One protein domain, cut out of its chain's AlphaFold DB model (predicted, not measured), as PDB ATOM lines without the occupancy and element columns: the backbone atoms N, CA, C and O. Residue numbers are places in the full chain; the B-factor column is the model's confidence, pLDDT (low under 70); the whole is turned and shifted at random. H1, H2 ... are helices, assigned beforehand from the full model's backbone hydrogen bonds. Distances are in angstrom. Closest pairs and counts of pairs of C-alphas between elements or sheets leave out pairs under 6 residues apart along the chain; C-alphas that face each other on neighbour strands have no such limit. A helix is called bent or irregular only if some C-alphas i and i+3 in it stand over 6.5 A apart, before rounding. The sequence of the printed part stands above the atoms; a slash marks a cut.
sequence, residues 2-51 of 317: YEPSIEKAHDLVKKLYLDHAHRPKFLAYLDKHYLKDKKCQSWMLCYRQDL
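AT A GLANCE: This is residues 2 to 51 of the 317 residues of the protein "SWIM-type domain-containing protein" of Podila verticillata NRRL 6337 (UniProt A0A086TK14). Two helices, H1 and H2, run opposite ways as the long sides of a loose frame, and a short third helix, H3, is set across between them at the end away from their link. Contacts between the helices are few, and the turn at residues 18 to 25 sticks out free at the other end. The printed part has 50 residues with three named helices, in the order H1, H2, H3, and no named strand; the class is all helix. It is elongated, spanning 33 by 19 by 15 A, and only just compact, close to loose, with a radius of gyration of the C-alphas of 11.6 A.

IN THESE COORDINATES: Find C-alpha 6 at (336.107, 624.197, 463.708); from there H1, residues 6 to 19, runs 20.0 A to C-alpha 19 at (345.337, 614.078, 478.343). Next look at H2, residues 24 to 35, 14.4 A long. It is irregular, but only just: C-alphas 32 and 35 are 6.8 A apart. H3, residues 39 to 47, runs 13.7 A and ends at C-alpha 47 at (339.019, 613.305, 460.442).

HOW THE PARTS SIT: Start with H1 and H2, which are close but not clearly touching; their closest C-alphas, those of Tyr 17 and Leu 27, are 7.1 A apart. They run opposite ways at a shallow tilt of 20 degrees. H1 and H3 are close but not clearly touching, with the C-alphas of Ala 9 and Met 44 closest at 6.8 A, and about perpendicular at 85 degrees. H2 and H3 are also close but not clearly touching, with the C-alphas of Tyr 34 and Cys 40 closest at 6.0 A, and about perpendicular at 88 degrees. In H1 every O i to N i+4 pair is within hydrogen-bond range; in H2 it is 7 of 8 and in H3 3 of 5.

THE WHOLE: The two C-alphas farthest apart, those of His 22 and Leu 51, are 34.5 A apart. The printed part has no cut, and the links H1 to H2 and H2 to H3 are tight. The mean pLDDT of the printed part is 74.1; look for values under 70 at residues 2 to 7, 9 and 37 to 51.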
ATOM      1  N   TYR A   2     328.446 619.054 456.278       37.78
ATOM      2  CA  TYR A   2     328.975 619.599 457.523       37.78
ATOM      3  C   TYR A   2     330.500 619.665 457.372       37.78
ATOM      4  O   TYR A   2     331.190 618.652 457.382       37.78
ATOM      5  N   GLU A   3     331.047 620.860 457.139       47.72
ATOM      6  CA  GLU A   3     332.448 621.108 457.492       47.72
ATOM      7  C   GLU A   3     332.487 620.806 459.004       47.72
ATOM      8  O   GLU A   3     331.663 621.389 459.719       47.72
ATOM      9  N   PRO A   4     333.279 619.829 459.501       52.66
ATOM     10  CA  PRO A   4     333.296 619.543 460.932       52.66
ATOM     11  C   PRO A   4     333.541 620.873 461.633       52.66
ATOM     12  O   PRO A   4     334.505 621.558 461.281       52.66
ATOM     13  N   SER A   5     332.606 621.285 462.509       61.31
ATOM     14  CA  SER A   5     332.667 622.619 463.112       61.31
ATOM     15  C   SER A   5     334.072 622.789 463.667       61.31
ATOM     16  O   SER A   5     334.549 621.927 464.410       61.31
ATOM     17  N   ILE A   6     334.749 623.863 463.260       64.62
ATOM     18  CA  ILE A   6     336.107 624.197 463.708       64.62
ATOM     19  C   ILE A   6     336.176 624.121 465.245       64.62
ATOM     20  O   ILE A   6     337.195 623.726 465.806       64.62
ATOM     21  N   GLU A   7     335.052 624.390 465.908       67.56
ATOM     22  CA  GLU A   7     334.827 624.254 467.345       67.56
ATOM     23  C   GLU A   7     335.034 622.818 467.852       67.56
ATOM     24  O   GLU A   7     335.845 622.615 468.750       67.56
ATOM     25  N   LYS A   8     334.413 621.800 467.229       70.31
ATOM     26  CA  LYS A   8     334.593 620.386 467.623       70.31
ATOM     27  C   LYS A   8     336.054 619.958 467.520       70.31
ATOM     28  O   LYS A   8     336.554 619.215 468.361       70.31
ATOM     29  N   ALA A   9     336.752 620.432 466.493       67.94
ATOM     30  CA  ALA A   9     338.163 620.129 466.327       67.94
ATOM     31  C   ALA A   9     339.041 620.859 467.355       67.94
ATOM     32  O   ALA A   9     339.978 620.267 467.887       67.94
ATOM     33  N   HIS A  10     338.724 622.113 467.684       75.00
ATOM     34  CA  HIS A  10     339.390 622.839 468.766       75.00
ATOM     35  C   HIS A  10     339.176 622.159 470.122       75.00
ATOM     36  O   HIS A  10     340.106 622.104 470.922       75.00
ATOM     37  N   ASP A  11     337.998 621.593 470.370       80.88
ATOM     38  CA  ASP A  11     337.709 620.889 471.620       80.88
ATOM     39  C   ASP A  11     338.442 619.545 471.717       80.88
ATOM     40  O   ASP A  11     338.971 619.211 472.779       80.88
ATOM     41  N   LEU A  12     338.594 618.819 470.606       79.31
ATOM     42  CA  LEU A  12     339.458 617.634 470.547       79.31
ATOM     43  C   LEU A  12     340.931 617.980 470.785       79.31
ATOM     44  O   LEU A  12     341.625 617.258 471.499       79.31
ATOM     45  N   VAL A  13     341.407 619.097 470.226       81.94
ATOM     46  CA  VAL A  13     342.765 619.586 470.484       81.94
ATOM     47  C   VAL A  13     342.920 619.923 471.968       81.94
ATOM     48  O   VAL A  13     343.843 619.415 472.592       81.94
ATOM     49  N   LYS A  14     341.997 620.681 472.577       84.06
ATOM     50  CA  LYS A  14     342.026 620.971 474.025       84.06
ATOM     51  C   LYS A  14     342.057 619.697 474.870       84.06
ATOM     52  O   LYS A  14     342.859 619.612 475.796       84.06
ATOM     53  N   LYS A  15     341.234 618.698 474.535       86.75
ATOM     54  CA  LYS A  15     341.245 617.395 475.209       86.75
ATOM     55  C   LYS A  15     342.620 616.727 475.111       86.75
ATOM     56  O   LYS A  15     343.151 616.279 476.118       86.75
ATOM     57  N   LEU A  16     343.243 616.755 473.933       85.00
ATOM     58  CA  LEU A  16     344.586 616.216 473.716       85.00
ATOM     59  C   LEU A  16     345.656 616.928 474.569       85.00
ATOM     60  O   LEU A  16     346.559 616.266 475.084       85.00
ATOM     61  N   TYR A  17     345.550 618.247 474.773       85.44
ATOM     62  CA  TYR A  17     346.434 618.974 475.699       85.44
ATOM     63  C   TYR A  17     346.255 618.532 477.150       85.44
ATOM     64  O   TYR A  17     347.248 618.401 477.863       85.44
ATOM     65  N   LEU A  18     345.013 618.298 477.580       89.19
ATOM     66  CA  LEU A  18     344.710 617.839 478.936       89.19
ATOM     67  C   LEU A  18     345.229 616.412 479.165       89.19
ATOM     68  O   LEU A  18     345.964 616.175 480.124       89.19
ATOM     69  N   ASP A  19     344.948 615.492 478.242       90.06
ATOM     70  CA  ASP A  19     345.337 614.078 478.343       90.06
ATOM     71  C   ASP A  19     346.870 613.898 478.345       90.06
ATOM     72  O   ASP A  19     347.425 613.021 479.017       90.06
ATOM     73  N   HIS A  20     347.592 614.767 477.628       89.06
ATOM     74  CA  HIS A  20     349.049 614.706 477.496       89.06
ATOM     75  C   HIS A  20     349.799 615.820 478.238       89.06
ATOM     76  O   HIS A  20     350.990 616.019 477.984       89.06
ATOM     77  N   ALA A  21     349.161 616.488 479.206       89.19
ATOM     78  CA  ALA A  21     349.770 617.563 480.001       89.19
ATOM     79  C   ALA A  21     351.081 617.135 480.692       89.19
ATOM     80  O   ALA A  21     352.025 617.914 480.814       89.19
ATOM     81  N   HIS A  22     351.184 615.856 481.065       91.25
ATOM     82  CA  HIS A  22     352.372 615.256 481.672       91.25
ATOM     83  C   HIS A  22     353.579 615.114 480.712       91.25
ATOM     84  O   HIS A  22     354.664 614.729 481.146       91.25
ATOM     85  N   ARG A  23     353.433 615.414 479.408       91.31
ATOM     86  CA  ARG A  23     354.499 615.316 478.387       91.31
ATOM     87  C   ARG A  23     354.722 616.653 477.664       91.31
ATOM     88  O   ARG A  23     354.476 616.757 476.459       91.31
ATOM     89  N   PRO A  24     355.284 617.674 478.334       89.88
ATOM     90  CA  PRO A  24     355.405 619.023 477.771       89.88
ATOM     91  C   PRO A  24     356.286 619.090 476.513       89.88
ATOM     92  O   PRO A  24     356.000 619.853 475.595       89.88
ATOM     93  N   LYS A  25     357.327 618.248 476.408       90.69
ATOM     94  CA  LYS A  25     358.180 618.174 475.203       90.69
ATOM     95  C   LYS A  25     357.418 617.674 473.969       90.69
ATOM     96  O   LYS A  25     357.691 618.126 472.862       90.69
ATOM     97  N   PHE A  26     356.476 616.750 474.161       87.06
ATOM     98  CA  PHE A  26     355.630 616.233 473.086       87.06
ATOM     99  C   PHE A  26     354.649 617.305 472.607       87.06
ATOM    100  O   PHE A  26     354.562 617.546 471.406       87.06
ATOM    101  N   LEU A  27     353.993 618.003 473.539       90.12
ATOM    102  CA  LEU A  27     353.087 619.107 473.213       90.12
ATOM    103  C   LEU A  27     353.818 620.240 472.477       90.12
ATOM    104  O   LEU A  27     353.354 620.676 471.432       90.12
ATOM    105  N   ALA A  28     355.018 620.627 472.924       88.12
ATOM    106  CA  ALA A  28     355.826 621.646 472.245       88.12
ATOM    107  C   ALA A  28     356.224 621.251 470.807       88.12
ATOM    108  O   ALA A  28     356.274 622.096 469.909       88.12
ATOM    109  N   TYR A  29     356.505 619.967 470.569       88.00
ATOM    110  CA  TYR A  29     356.763 619.443 469.226       88.00
ATOM    111  C   TYR A  29     355.500 619.476 468.355       88.00
ATOM    112  O   TYR A  29     355.548 619.927 467.208       88.00
ATOM    113  N   LEU A  30     354.370 619.033 468.909       85.50
ATOM    114  CA  LEU A  30     353.077 619.027 468.233       85.50
ATOM    115  C   LEU A  30     352.662 620.451 467.830       85.50
ATOM    116  O   LEU A  30     352.301 620.681 466.676       85.50
ATOM    117  N   ASP A  31     352.820 621.414 468.739       86.19
ATOM    118  CA  ASP A  31     352.605 622.836 468.485       86.19
ATOM    119  C   ASP A  31     353.459 623.338 467.331       86.19
ATOM    120  O   ASP A  31     352.948 623.839 466.330       86.19
ATOM    121  N   LYS A  32     354.775 623.141 467.431       86.44
ATOM    122  CA  LYS A  32     355.742 623.657 466.461       86.44
ATOM    123  C   LYS A  32     355.512 623.127 465.043       86.44
ATOM    124  O   LYS A  32     355.745 623.864 464.082       86.44
ATOM    125  N   HIS A  33     355.100 621.867 464.902       80.00
ATOM    126  CA  HIS A  33     355.085 621.180 463.608       80.00
ATOM    127  C   HIS A  33     353.685 620.948 463.020       80.00
ATOM    128  O   HIS A  33     353.551 620.965 461.791       80.00
ATOM    129  N   TYR A  34     352.660 620.765 463.856       76.56
ATOM    130  CA  TYR A  34     351.346 620.271 463.427       76.56
ATOM    131  C   TYR A  34     350.192 621.226 463.746       76.56
ATOM    132  O   TYR A  34     349.318 621.400 462.895       76.56
ATOM    133  N   LEU A  35     350.192 621.861 464.923       79.12
ATOM    134  CA  LEU A  35     349.072 622.698 465.376       79.12
ATOM    135  C   LEU A  35     349.235 624.190 465.062       79.12
ATOM    136  O   LEU A  35     348.245 624.920 465.053       79.12
ATOM    137  N   LYS A  36     350.449 624.647 464.741       74.31
ATOM    138  CA  LYS A  36     350.683 626.037 464.337       74.31
ATOM    139  C   LYS A  36     350.017 626.366 462.990       74.31
ATOM    140  O   LYS A  36     350.154 625.633 462.006       74.31
ATOM    141  N   ASP A  37     349.367 627.527 462.932       68.88
ATOM    142  CA  ASP A  37     348.758 628.130 461.737       68.88
ATOM    143  C   ASP A  37     347.668 627.268 461.052       68.88
ATOM    144  O   ASP A  37     347.060 626.363 461.624       68.88
ATOM    145  N   LYS A  38     347.416 627.536 459.760       65.31
ATOM    146  CA  LYS A  38     346.441 626.844 458.891       65.31
ATOM    147  C   LYS A  38     346.709 625.339 458.701       65.31
ATOM    148  O   LYS A  38     345.915 624.652 458.056       65.31
ATOM    149  N   LYS A  39     347.819 624.807 459.229       66.25
ATOM    150  CA  LYS A  39     348.155 623.377 459.148       66.25
ATOM    151  C   LYS A  39     347.240 622.537 460.024       66.25
ATOM    152  O   LYS A  39     346.821 621.475 459.576       66.25
ATOM    153  N   CYS A  40     346.849 623.051 461.189       68.31
ATOM    154  CA  CYS A  40     345.907 622.385 462.085       68.31
ATOM    155  C   CYS A  40     344.598 622.056 461.345       68.31
ATOM    156  O   CYS A  40     344.174 620.906 461.300       68.31
ATOM    157  N   GLN A  41     344.050 623.030 460.608       68.25
ATOM    158  CA  GLN A  41     342.861 622.840 459.766       68.25
ATOM    159  C   GLN A  41     343.056 621.786 458.667       68.25
ATOM    160  O   GLN A  41     342.115 621.074 458.340       68.25
ATOM    161  N   SER A  42     344.261 621.673 458.100       67.88
ATOM    162  CA  SER A  42     344.564 620.674 457.063       67.88
ATOM    163  C   SER A  42     344.592 619.259 457.645       67.88
ATOM    164  O   SER A  42     344.037 618.345 457.045       67.88
ATOM    165  N   TRP A  43     345.154 619.091 458.844       67.62
ATOM    166  CA  TRP A  43     345.146 617.818 459.567       67.62
ATOM    167  C   TRP A  43     343.746 617.413 460.039       67.62
ATOM    168  O   TRP A  43     343.418 616.230 460.024       67.62
ATOM    169  N   MET A  44     342.884 618.379 460.375       66.56
ATOM    170  CA  MET A  44     341.478 618.115 460.707       66.56
ATOM    171  C   MET A  44     340.683 617.550 459.523       66.56
ATOM    172  O   MET A  44     339.697 616.846 459.736       66.56
ATOM    173  N   LEU A  45     341.098 617.809 458.274       61.03
ATOM    174  CA  LEU A  45     340.420 617.242 457.102       61.03
ATOM    175  C   LEU A  45     340.555 615.718 457.032       61.03
ATOM    176  O   LEU A  45     339.661 615.066 456.502       61.03
ATOM    177  N   CYS A  46     341.602 615.150 457.635       57.47
ATOM    178  CA  CYS A  46     341.785 613.705 457.751       57.47
ATOM    179  C   CYS A  46     340.762 613.040 458.691       57.47
ATOM    180  O   CYS A  46     340.649 611.819 458.685       57.47
ATOM    181  N   TYR A  47     340.030 613.814 459.505       55.88
ATOM    182  CA  TYR A  47     339.019 613.305 460.442       55.88
ATOM    183  C   TYR A  47     337.590 613.326 459.865       55.88
ATOM    184  O   TYR A  47     336.617 613.105 460.579       55.88
ATOM    185  N   ARG A  48     337.423 613.606 458.567       61.12
ATOM    186  CA  ARG A  48     336.106 613.571 457.919       61.12
ATOM    187  C   ARG A  48     335.596 612.128 457.856       61.12
ATOM    188  O   ARG A  48     336.060 611.345 457.032       61.12
ATOM    189  N   GLN A  49     334.630 611.802 458.707       54.22
ATOM    190  CA  GLN A  49     333.931 610.512 458.691       54.22
ATOM    191  C   GLN A  49     332.906 610.437 457.544       54.22
ATOM    192  O   GLN A  49     332.602 609.359 457.050       54.22
ATOM    193  N   ASP A  50     332.455 611.597 457.061       52.22
ATOM    194  CA  ASP A  50     331.369 611.750 456.087       52.22
ATOM    195  C   ASP A  50     331.797 611.504 454.626       52.22
ATOM    196  O   ASP A  50     330.975 611.546 453.708       52.22
ATOM    197  N   LEU A  51     333.093 611.296 454.362       52.84
ATOM    198  CA  LEU A  51     333.559 610.886 453.039       52.84
ATOM    199  C   LEU A  51     333.444 609.367 452.933       52.84
ATOM    200  O   LEU A  51     333.987 608.641 453.758       52.84
TER     201      LEU A  51